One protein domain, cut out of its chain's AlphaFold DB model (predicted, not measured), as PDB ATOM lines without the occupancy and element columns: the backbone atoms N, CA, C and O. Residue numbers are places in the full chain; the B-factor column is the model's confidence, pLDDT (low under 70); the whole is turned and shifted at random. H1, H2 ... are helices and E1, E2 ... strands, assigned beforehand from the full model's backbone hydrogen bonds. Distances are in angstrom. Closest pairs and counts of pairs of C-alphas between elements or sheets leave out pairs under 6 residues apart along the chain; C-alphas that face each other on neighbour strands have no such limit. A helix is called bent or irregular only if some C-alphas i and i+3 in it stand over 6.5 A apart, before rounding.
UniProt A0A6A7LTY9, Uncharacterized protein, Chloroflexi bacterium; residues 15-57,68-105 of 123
ATOM      1  N   PHE A  15     133.984 182.529 185.218       95.12
ATOM      2  CA  PHE A  15     132.887 182.708 184.282       95.12
ATOM      3  C   PHE A  15     132.556 181.390 183.592       95.12
ATOM      4  O   PHE A  15     133.428 180.579 183.272       95.12
ATOM      5  N   ALA A  16     131.266 181.190 183.364       98.12
ATOM      6  CA  ALA A  16     130.763 180.132 182.519       98.12
ATOM      7  C   ALA A  16     129.625 180.656 181.643       98.12
ATOM      8  O   ALA A  16     128.916 181.602 181.998       98.12
ATOM      9  N   GLU A  17     129.436 180.018 180.501       98.56
ATOM     10  CA  GLU A  17     128.351 180.308 179.575       98.56
ATOM     11  C   GLU A  17     127.495 179.067 179.386       98.56
ATOM     12  O   GLU A  17     128.009 177.954 179.298       98.56
ATOM     13  N   PHE A  18     126.187 179.278 179.338       98.38
ATOM     14  CA  PHE A  18     125.179 178.256 179.122       98.38
ATOM     15  C   PHE A  18     124.443 178.561 177.821       98.38
ATOM     16  O   PHE A  18     123.783 179.599 177.709       98.38
ATOM     17  N   TYR A  19     124.529 177.646 176.866       97.69
ATOM     18  CA  TYR A  19     123.837 177.706 175.587       97.69
ATOM     19  C   TYR A  19     122.732 176.662 175.598       97.69
ATOM     20  O   TYR A  19     122.996 175.469 175.500       97.69
ATOM     21  N   GLY A  20     121.493 177.118 175.745       95.19
ATOM     22  CA  GLY A  20     120.335 176.237 175.790       95.19
ATOM     23  C   GLY A  20     119.048 176.965 176.187       95.19
ATOM     24  O   GLY A  20     119.037 178.200 176.322       95.19
ATOM     25  N   PRO A  21     117.956 176.205 176.394       94.56
ATOM     26  CA  PRO A  21     116.649 176.755 176.733       94.56
ATOM     27  C   PRO A  21     116.681 177.621 177.997       94.56
ATOM     28  O   PRO A  21     117.323 177.282 178.994       94.56
ATOM     29  N   ALA A  22     115.949 178.737 177.975       95.56
ATOM     30  CA  ALA A  22     115.886 179.663 179.106       95.56
ATOM     31  C   ALA A  22     115.300 179.025 180.377       95.56
ATOM     32  O   ALA A  22     115.774 179.325 181.470       95.56
ATOM     33  N   SER A  23     114.311 178.136 180.227       95.69
ATOM     34  CA  SER A  23     113.725 177.366 181.331       95.69
ATOM     35  C   SER A  23     114.769 176.477 182.000       95.69
ATOM     36  O   SER A  23     115.044 176.642 183.182       95.69
ATOM     37  N   LEU A  24     115.449 175.639 181.213       97.00
ATOM     38  CA  LEU A  24     116.496 174.751 181.716       97.00
ATOM     39  C   LEU A  24     117.606 175.529 182.434       97.00
ATOM     40  O   LEU A  24     118.078 175.105 183.487       97.00
ATOM     41  N   PHE A  25     118.012 176.683 181.897       97.81
ATOM     42  CA  PHE A  25     118.973 177.553 182.572       97.81
ATOM     43  C   PHE A  25     118.456 178.040 183.930       97.81
ATOM     44  O   PHE A  25     119.184 177.954 184.918       97.81
ATOM     45  N   ALA A  26     117.224 178.554 183.991       97.50
ATOM     46  CA  ALA A  26     116.634 179.050 185.233       97.50
ATOM     47  C   ALA A  26     116.587 177.957 186.312       97.50
ATOM     48  O   ALA A  26     116.943 178.223 187.461       97.50
ATOM     49  N   ASP A  27     116.248 176.730 185.919       97.62
ATOM     50  CA  ASP A  27     116.086 175.612 186.844       97.62
ATOM     51  C   ASP A  27     117.424 174.996 187.299       97.62
ATOM     52  O   ASP A  27     117.521 174.412 188.381       97.62
ATOM     53  N   THR A  28     118.487 175.124 186.497       97.88
ATOM     54  CA  THR A  28     119.786 174.477 186.772       97.88
ATOM     55  C   THR A  28     120.874 175.430 187.261       97.88
ATOM     56  O   THR A  28     121.837 174.970 187.876       97.88
ATOM     57  N   ARG A  29     120.747 176.748 187.044       98.06
ATOM     58  CA  ARG A  29     121.812 177.742 187.290       98.06
ATOM     59  C   ARG A  29     122.435 177.649 188.686       98.06
ATOM     60  O   ARG A  29     123.660 177.638 188.792       98.06
ATOM     61  N   SER A  30     121.626 177.626 189.746       97.75
ATOM     62  CA  SER A  30     122.143 177.613 191.127       97.75
ATOM     63  C   SER A  30     122.919 176.330 191.414       97.75
ATOM     64  O   SER A  30     124.056 176.382 191.875       97.75
ATOM     65  N   THR A  31     122.350 175.186 191.030       98.25
ATOM     66  CA  THR A  31     123.006 173.880 191.138       98.25
ATOM     67  C   THR A  31     124.309 173.854 190.343       98.25
ATOM     68  O   THR A  31     125.332 173.418 190.857       98.25
ATOM     69  N   LEU A  32     124.322 174.360 189.107       98.38
ATOM     70  CA  LEU A  32     125.536 174.439 188.292       98.38
ATOM     71  C   LEU A  32     126.629 175.271 188.972       98.38
ATOM     72  O   LEU A  32     127.786 174.847 188.992       98.38
ATOM     73  N   ALA A  33     126.273 176.410 189.572       98.25
ATOM     74  CA  ALA A  33     127.224 177.245 190.302       98.25
ATOM     75  C   ALA A  33     127.846 176.492 191.488       98.25
ATOM     76  O   ALA A  33     129.064 176.506 191.655       98.25
ATOM     77  N   GLU A  34     127.044 175.763 192.266       98.25
ATOM     78  CA  GLU A  34     127.531 174.933 193.374       98.25
ATOM     79  C   GLU A  34     128.469 173.815 192.899       98.25
ATOM     80  O   GLU A  34     129.525 173.584 193.493       98.25
ATOM     81  N   ARG A  35     128.116 173.139 191.799       98.25
ATOM     82  CA  ARG A  35     128.909 172.042 191.225       98.25
ATOM     83  C   ARG A  35     130.260 172.522 190.707       98.25
ATOM     84  O   ARG A  35     131.279 171.910 191.021       98.25
ATOM     85  N   ILE A  36     130.278 173.621 189.954       97.81
ATOM     86  CA  ILE A  36     131.517 174.213 189.433       97.81
ATOM     87  C   ILE A  36     132.394 174.699 190.592       97.81
ATOM     88  O   ILE A  36     133.582 174.377 190.636       97.81
ATOM     89  N   ALA A  37     131.805 175.410 191.559       96.12
ATOM     90  CA  ALA A  37     132.516 175.900 192.738       96.12
ATOM     91  C   ALA A  37     133.166 174.765 193.532       96.12
ATOM     92  O   ALA A  37     134.337 174.859 193.895       96.12
ATOM     93  N   SER A  38     132.435 173.669 193.750       96.75
ATOM     94  CA  SER A  38     132.934 172.508 194.484       96.75
ATOM     95  C   SER A  38     134.168 171.884 193.826       96.75
ATOM     96  O   SER A  38     135.148 171.622 194.523       96.75
ATOM     97  N   VAL A  39     134.154 171.690 192.502       97.31
ATOM     98  CA  VAL A  39     135.284 171.076 191.779       97.31
ATOM     99  C   VAL A  39     136.499 172.004 191.724       97.31
ATOM    100  O   VAL A  39     137.633 171.538 191.802       97.31
ATOM    101  N   LEU A  40     136.272 173.313 191.598       93.81
ATOM    102  CA  LEU A  40     137.338 174.312 191.494       93.81
ATOM    103  C   LEU A  40     137.785 174.883 192.843       93.81
ATOM    104  O   LEU A  40     138.615 175.790 192.871       93.81
ATOM    105  N   HIS A  41     137.257 174.359 193.951       91.81
ATOM    106  CA  HIS A  41     137.520 174.847 195.306       91.81
ATOM    107  C   HIS A  41     137.263 176.360 195.467       91.81
ATOM    108  O   HIS A  41     137.978 177.055 196.189       91.81
ATOM    109  N   ALA A  42     136.230 176.862 194.791       90.81
ATOM    110  CA  ALA A  42     135.749 178.237 194.883       90.81
ATOM    111  C   ALA A  42     134.467 178.310 195.727       90.81
ATOM    112  O   ALA A  42     133.916 177.287 196.144       90.81
ATOM    113  N   ARG A  43     133.964 179.522 195.985       92.25
ATOM    114  CA  ARG A  43     132.644 179.699 196.603       92.25
ATOM    115  C   ARG A  43     131.587 179.824 195.497       92.25
ATOM    116  O   ARG A  43     131.894 180.408 194.459       92.25
ATOM    117  N   PRO A  44     130.343 179.351 195.692       93.94
ATOM    118  CA  PRO A  44     129.297 179.454 194.668       93.94
ATOM    119  C   PRO A  44     129.055 180.885 194.171       93.94
ATOM    120  O   PRO A  44     128.840 181.093 192.981       93.94
ATOM    121  N   GLN A  45     129.160 181.886 195.053       92.94
ATOM    122  CA  GLN A  45     129.027 183.303 194.691       92.94
ATOM    123  C   GLN A  45     130.137 183.834 193.769       92.94
ATOM    124  O   GLN A  45     129.989 184.916 193.209       92.94
ATOM    125  N   ASP A  46     131.232 183.088 193.613       93.12
ATOM    126  CA  ASP A  46     132.333 183.423 192.712       93.12
ATOM    127  C   ASP A  46     132.146 182.795 191.319       93.12
ATOM    128  O   ASP A  46     132.995 182.967 190.448       93.12
ATOM    129  N   ILE A  47     131.050 182.057 191.095       95.88
ATOM    130  CA  ILE A  47     130.713 181.461 189.801       95.88
ATOM    131  C   ILE A  47     129.652 182.312 189.107       95.88
ATOM    132  O   ILE A  47     128.495 182.387 189.526       95.88
ATOM    133  N   VAL A  48     130.029 182.928 187.992       96.62
ATOM    134  CA  VAL A  48     129.124 183.730 187.167       96.62
ATOM    135  C   VAL A  48     128.774 182.949 185.914       96.62
ATOM    136  O   VAL A  48     129.543 182.908 184.958       96.62
ATOM    137  N   ILE A  49     127.574 182.370 185.905       98.31
ATOM    138  CA  ILE A  49     127.029 181.690 184.728       98.31
ATOM    139  C   ILE A  49     126.139 182.665 183.957       98.31
ATOM    140  O   ILE A  49     125.213 183.251 184.526       98.31
ATOM    141  N   ARG A  50     126.403 182.855 182.667       98.12
ATOM    142  CA  ARG A  50     125.574 183.663 181.763       98.12
ATOM    143  C   ARG A  50     124.844 182.739 180.805       98.12
ATOM    144  O   ARG A  50     125.459 181.828 180.264       98.12
ATOM    145  N   ARG A  51     123.555 182.977 180.569       97.81
ATOM    146  CA  ARG A  51     122.876 182.334 179.444       97.81
ATOM    147  C   ARG A  51     123.190 183.113 178.176       97.81
ATOM    148  O   ARG A  51     123.075 184.338 178.187       97.81
ATOM    149  N   VAL A  52     123.555 182.406 177.118       97.25
ATOM    150  CA  VAL A  52     123.794 182.977 175.794       97.25
ATOM    151  C   VAL A  52     122.685 182.500 174.862       97.25
ATOM    152  O   VAL A  52     122.392 181.307 174.790       97.25
ATOM    153  N   GLU A  53     122.026 183.442 174.190       94.25
ATOM    154  CA  GLU A  53     121.118 183.132 173.086       94.25
ATOM    155  C   GLU A  53     121.936 182.935 171.815       94.25
ATOM    156  O   GLU A  53     122.784 183.763 171.486       94.25
ATOM    157  N   ALA A  54     121.684 181.834 171.118       90.56
ATOM    158  CA  ALA A  54     122.320 181.519 169.852       90.56
ATOM    159  C   ALA A  54     121.267 180.986 168.879       90.56
ATOM    160  O   ALA A  54     120.383 180.224 169.271       90.56
ATOM    161  N   GLU A  55     121.377 181.384 167.615       91.12
ATOM    162  CA  GLU A  55     120.606 180.797 166.522       91.12
ATOM    163  C   GLU A  55     121.215 179.430 166.194       91.12
ATOM    164  O   GLU A  55     122.305 179.340 165.628       91.12
ATOM    165  N   SER A  56     120.552 178.358 166.625       86.44
ATOM    166  CA  SER A  56     121.005 176.984 166.421       86.44
ATOM    167  C   SER A  56     119.818 176.027 166.426       86.44
ATOM    168  O   SER A  56     118.949 176.124 167.291       86.44
ATOM    169  N   ASP A  57     119.824 175.072 165.496       89.31
ATOM    170  CA  ASP A  57     118.874 173.952 165.458       89.31
ATOM    171  C   ASP A  57     119.364 172.745 166.281       89.31
ATOM    172  O   ASP A  57     118.734 171.686 166.289       89.31
ATOM    173  N   SER A  68     141.925 178.845 184.121       90.31
ATOM    174  CA  SER A  68     143.117 179.696 184.098       90.31
ATOM    175  C   SER A  68     144.328 179.078 183.395       90.31
ATOM    176  O   SER A  68     145.273 179.792 183.063       90.31
ATOM    177  N   SER A  69     144.342 177.757 183.195       92.12
ATOM    178  CA  SER A  69     145.471 177.050 182.589       92.12
ATOM    179  C   SER A  69     145.092 175.660 182.079       92.12
ATOM    180  O   SER A  69     144.146 175.036 182.562       92.12
ATOM    181  N   GLU A  70     145.909 175.135 181.164       95.50
ATOM    182  CA  GLU A  70     145.867 173.728 180.732       95.50
ATOM    183  C   GLU A  70     146.056 172.754 181.902       95.50
ATOM    184  O   GLU A  70     145.471 171.677 181.946       95.50
ATOM    185  N   GLU A  71     146.839 173.143 182.908       94.50
ATOM    186  CA  GLU A  71     147.010 172.349 184.122       94.50
ATOM    187  C   GLU A  71     145.699 172.218 184.909       94.50
ATOM    188  O   GLU A  71     145.380 171.139 185.410       94.50
ATOM    189  N   GLN A  72     144.911 173.292 184.999       93.94
ATOM    190  CA  GLN A  72     143.595 173.237 185.631       93.94
ATOM    191  C   GLN A  72     142.654 172.314 184.846       93.94
ATOM    192  O   GLN A  72     141.928 171.532 185.459       93.94
ATOM    193  N   LEU A  73     142.708 172.349 183.509       97.00
ATOM    194  CA  LEU A  73     141.956 171.431 182.652       97.00
ATOM    195  C   LEU A  73     142.363 169.974 182.890       97.00
ATOM    196  O   LEU A  73     141.501 169.130 183.130       97.00
ATOM    197  N   ALA A  74     143.662 169.681 182.896       96.94
ATOM    198  CA  ALA A  74     144.175 168.334 183.122       96.94
ATOM    199  C   ALA A  74     143.773 167.777 184.500       96.94
ATOM    200  O   ALA A  74     143.465 166.592 184.621       96.94
ATOM    201  N   ARG A  75     143.750 168.627 185.535       96.50
ATOM    202  CA  ARG A  75     143.394 168.230 186.906       96.50
ATOM    203  C   ARG A  75     141.888 168.087 187.127       96.50
ATOM    204  O   ARG A  75     141.474 167.161 187.815       96.50
ATOM    205  N   HIS A  76     141.080 168.996 186.580       97.12
ATOM    206  CA  HIS A  76     139.672 169.150 186.973       97.12
ATOM    207  C   HIS A  76     138.664 168.908 185.846       97.12
ATOM    208  O   HIS A  76     137.476 168.769 186.130       97.12
ATOM    209  N   GLY A  77     139.095 168.838 184.582       97.75
ATOM    210  CA  GLY A  77     138.200 168.782 183.423       97.75
ATOM    211  C   GLY A  77     137.204 167.628 183.502       97.75
ATOM    212  O   GLY A  77     135.995 167.834 183.467       97.75
ATOM    213  N   ARG A  78     137.690 166.402 183.719       98.44
ATOM    214  CA  ARG A  78     136.808 165.227 183.798       98.44
ATOM    215  C   ARG A  78     135.750 165.351 184.900       98.44
ATOM    216  O   ARG A  78     134.594 164.995 184.674       98.44
ATOM    217  N   ASP A  79     136.131 165.846 186.072       98.56
ATOM    218  CA  ASP A  79     135.210 165.973 187.202       98.56
ATOM    219  C   ASP A  79     134.223 167.127 187.005       98.56
ATOM    220  O   ASP A  79     133.038 166.956 187.294       98.56
ATOM    221  N   LEU A  80     134.660 168.245 186.413       98.44
ATOM    222  CA  LEU A  80     133.771 169.324 185.975       98.44
ATOM    223  C   LEU A  80     132.713 168.800 185.006       98.44
ATOM    224  O   LEU A  80     131.524 169.005 185.241       98.44
ATOM    225  N   ALA A  81     133.129 168.082 183.957       98.75
ATOM    226  CA  ALA A  81     132.209 167.537 182.963       98.75
ATOM    227  C   ALA A  81     131.152 166.631 183.606       98.75
ATOM    228  O   ALA A  81     129.958 166.774 183.338       98.75
ATOM    229  N   ARG A  82     131.572 165.739 184.514       98.62
ATOM    230  CA  ARG A  82     130.659 164.833 185.225       98.62
ATOM    231  C   ARG A  82     129.678 165.580 186.121       98.62
ATOM    232  O   ARG A  82     128.488 165.287 186.077       98.62
ATOM    233  N   GLN A  83     130.161 166.523 186.929       98.56
ATOM    234  CA  GLN A  83     129.317 167.250 187.879       98.56
ATOM    235  C   GLN A  83     128.309 168.154 187.154       98.56
ATOM    236  O   GLN A  83     127.132 168.148 187.510       98.56
ATOM    237  N   ILE A  84     128.736 168.855 186.099       98.50
ATOM    238  CA  ILE A  84     127.859 169.684 185.257       98.50
ATOM    239  C   ILE A  84     126.789 168.824 184.583       98.50
ATOM    240  O   ILE A  84     125.601 169.110 184.711       98.50
ATOM    241  N   THR A  85     127.189 167.724 183.942       98.50
ATOM    242  CA  THR A  85     126.250 166.810 183.275       98.50
ATOM    243  C   THR A  85     125.224 166.256 184.262       98.50
ATOM    244  O   THR A  85     124.024 166.288 183.993       98.50
ATOM    245  N   SER A  86     125.666 165.838 185.455       97.69
ATOM    246  CA  SER A  86     124.776 165.310 186.497       97.69
ATOM    247  C   SER A  86     123.776 166.334 187.044       97.69
ATOM    248  O   SER A  86     122.724 165.945 187.545       97.69
ATOM    249  N   ALA A  87     124.080 167.632 186.952       97.44
ATOM    250  CA  ALA A  87     123.168 168.695 187.366       97.44
ATOM    251  C   ALA A  87     122.062 168.970 186.337       97.44
ATOM    252  O   ALA A  87     121.012 169.489 186.709       97.44
ATOM    253  N   ILE A  88     122.301 168.638 185.066       97.62
ATOM    254  CA  ILE A  88     121.411 168.962 183.947       97.62
ATOM    255  C   ILE A  88     120.523 167.777 183.571       97.62
ATOM    256  O   ILE A  88     119.320 167.951 183.402       97.62
ATOM    257  N   GLN A  89     121.094 166.572 183.490       96.00
ATOM    258  CA  GLN A  89     120.386 165.366 183.040       96.00
ATOM    259  C   GLN A  89     119.057 165.065 183.756       96.00
ATOM    260  O   GLN A  89     118.148 164.572 183.094       96.00
ATOM    261  N   PRO A  90     118.859 165.368 185.057       96.12
ATOM    262  CA  PRO A  90     117.558 165.153 185.697       96.12
ATOM    263  C   PRO A  90     116.404 165.973 185.099       96.12
ATOM    264  O   PRO A  90     115.248 165.682 185.387       96.12
ATOM    265  N   GLN A  91     116.707 167.013 184.319       93.44
ATOM    266  CA  GLN A  91     115.743 167.979 183.783       93.44
ATOM    267  C   GLN A  91     115.805 168.083 182.253       93.44
ATOM    268  O   GLN A  91     115.103 168.898 181.655       93.44
ATOM    269  N   PHE A  92     116.676 167.299 181.613       95.88
ATOM    270  CA  PHE A  92     116.976 167.421 180.196       95.88
ATOM    271  C   PHE A  92     117.403 166.080 179.606       95.88
ATOM    272  O   PHE A  92     118.348 165.454 180.082       95.88
ATOM    273  N   GLU A  93     116.715 165.667 178.547       92.75
ATOM    274  CA  GLU A  93     116.941 164.382 177.877       92.75
ATOM    275  C   GLU A  93     117.936 164.477 176.705       92.75
ATOM    276  O   GLU A  93     118.319 163.454 176.143       92.75
ATOM    277  N   GLY A  94     118.351 165.690 176.324       94.75
ATOM    278  CA  GLY A  94     119.301 165.914 175.235       94.75
ATOM    279  C   GLY A  94     120.768 165.784 175.650       94.75
ATOM    280  O   GLY A  94     121.116 165.648 176.826       94.75
ATOM    281  N   ASP A  95     121.646 165.879 174.657       97.31
ATOM    282  CA  ASP A  95     123.094 165.871 174.856       97.31
ATOM    283  C   ASP A  95     123.562 167.086 175.669       97.31
ATOM    284  O   ASP A  95     123.156 168.224 175.419       97.31
ATOM    285  N   VAL A  96     124.481 166.849 176.605       98.19
ATOM    286  CA  VAL A  96     125.134 167.898 177.396       98.19
ATOM    287  C   VAL A  96     126.608 167.954 177.018       98.19
ATOM    288  O   VAL A  96     127.378 167.056 177.365       98.19
ATOM    289  N   TRP A  97     127.020 169.025 176.345       98.31
ATOM    290  CA  TRP A  97     128.425 169.285 176.057       98.31
ATOM    291  C   TRP A  97     129.035 170.170 177.129       98.31
ATOM    292  O   TRP A  97     128.501 171.224 177.468       98.31
ATOM    293  N   VAL A  98     130.195 169.763 177.636       98.62
ATOM    294  CA  VAL A  98     131.001 170.586 178.538       98.62
ATOM    295  C   VAL A  98     132.310 170.903 177.841       98.62
ATOM    296  O   VAL A  98     133.084 170.005 177.511       98.62
ATOM    297  N   LEU A  99     132.532 172.189 177.603       98.56
ATOM    298  CA  LEU A  99     133.677 172.723 176.884       98.56
ATOM    299  C   LEU A  99     134.450 173.688 177.783       98.56
ATOM    300  O   LEU A  99     133.931 174.211 178.773       98.56
ATOM    301  N   TYR A 100     135.708 173.939 177.434       98.06
ATOM    302  CA  TYR A 100     136.605 174.747 178.251       98.06
ATOM    303  C   TYR A 100     137.255 175.844 177.425       98.06
ATOM    304  O   TYR A 100     137.659 175.617 176.285       98.06
ATOM    305  N   ARG A 101     137.399 177.027 178.026       96.50
ATOM    306  CA  ARG A 101     138.236 178.103 177.488       96.50
ATOM    307  C   ARG A 101     139.373 178.368 178.454       96.50
ATOM    308  O   ARG A 101     139.129 178.663 179.621       96.50
ATOM    309  N   ILE A 102     140.607 178.263 177.972       94.44
ATOM    310  CA  ILE A 102     141.775 178.609 178.779       94.44
ATOM    311  C   ILE A 102     142.008 180.116 178.681       94.44
ATOM    312  O   ILE A 102     142.346 180.635 177.618       94.44
ATOM    313  N   VAL A 103     141.835 180.810 179.802       90.62
ATOM    314  CA  VAL A 103     142.017 182.252 179.955       90.62
ATOM    315  C   VAL A 103     143.116 182.501 180.998       90.62
ATOM    316  O   VAL A 103     142.837 182.543 182.199       90.62
ATOM    317  N   PRO A 104     144.385 182.650 180.570       86.44
ATOM    318  CA  PRO A 104     145.500 182.907 181.473       86.44
ATOM    319  C   PRO A 104     145.286 184.185 182.291       86.44
ATOM    320  O   PRO A 104     145.009 185.246 181.733       86.44
ATOM    321  N   LEU A 105     145.414 184.095 183.618       82.69
ATOM    322  CA  LEU A 105     145.116 185.216 184.526       82.69
ATOM    323  C   LEU A 105     146.043 186.423 184.318       82.69
ATOM    324  O   LEU A 105     145.627 187.560 184.520       82.69
TER     325      LEU A 105
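This is residues 15 to 57 and 68 to 105 of the 123 residues of an uncharacterized protein of Chloroflexi bacterium (UniProt A0A6A7LTY9). Two helices, H1 and H2, lie side by side over one face of a small layer of strands: the parallel pair E1 and E2 under H1, and E3 under H2. E1 lies between E2 and E3, but E3 only comes near E1 and pairs with no named strand, which leaves the strand layer loosely formed on that side. The printed part has 81 residues, with two named helices and three named strands in the order E1, H1, E2, H2, E3, and the class is mixed, helices and strands. The whole is compact and rounded, with a radius of gyration of the C-alphas of 12.6 A and spans of 33 by 23 by 21 A.

E1, residues 15 to 19, is 13.5 A long and begins at C-alpha 15 at (132.887, 182.708, 184.282). E2, residues 47 to 52, is 15.7 A long. H1, residues 22 to 40, is 25.3 A long; it is irregular, with C-alphas 27 and 30 at 7.7 A, and has a kink of 54 degrees near residue 29. H2, residues 70 to 91, is 30.8 A long and begins at C-alpha 70 at (145.867, 173.728, 180.732); it is irregular too, with C-alphas 75 and 78 at 7.9 A, and has a kink of 58 degrees near residue 77. E3, residues 96 to 102, is 19.8 A long and ends at C-alpha 102 at (141.775, 178.609, 178.779).

E1 and E2 are parallel neighbours at 30 degrees; N 18 and O 50 are within hydrogen-bond range at 2.8 A, as are N 50 and O 16 at 2.9 A. E1, H1 and E2 form a strand-helix-strand unit, two parallel neighbour strands with a helix between them in the chain, and its crossover is right-handed. The closest C-alphas of H1 and E2 are those of Ala 33 and Ile 47, 5.5 A apart. H1 and H2 touch, with the C-alphas of Arg 35 and Gln 83 closest at 5.9 A; they run opposite ways at a tilt of 37 degrees, only just steep. The closest C-alphas of H2 and E3 are those of Ala 81 and Val 98, 5.5 A apart. E1 and E3 are near each other, with 7 pairs of C-alphas within 10 A. E2 and E3 are apart, as are H1 and E3, and E1 and H2. Of the O i to N i+4 pairs, 13 of 15 in H1 and 14 of 18 in H2 are within hydrogen-bond range.

The two C-alphas farthest apart are those of Glu 93 and Leu 105, at 35.7 A. Residues 58 to 67 are not printed, and C-alphas 57 and 68 are 31.1 A apart across this cut, which falls in the link from E2 to H2. The links E1 to H1 and H2 to E3 are tight, and H1 to E2 is short. The mean pLDDT of the printed part is 95.8, and no printed residue is under 70.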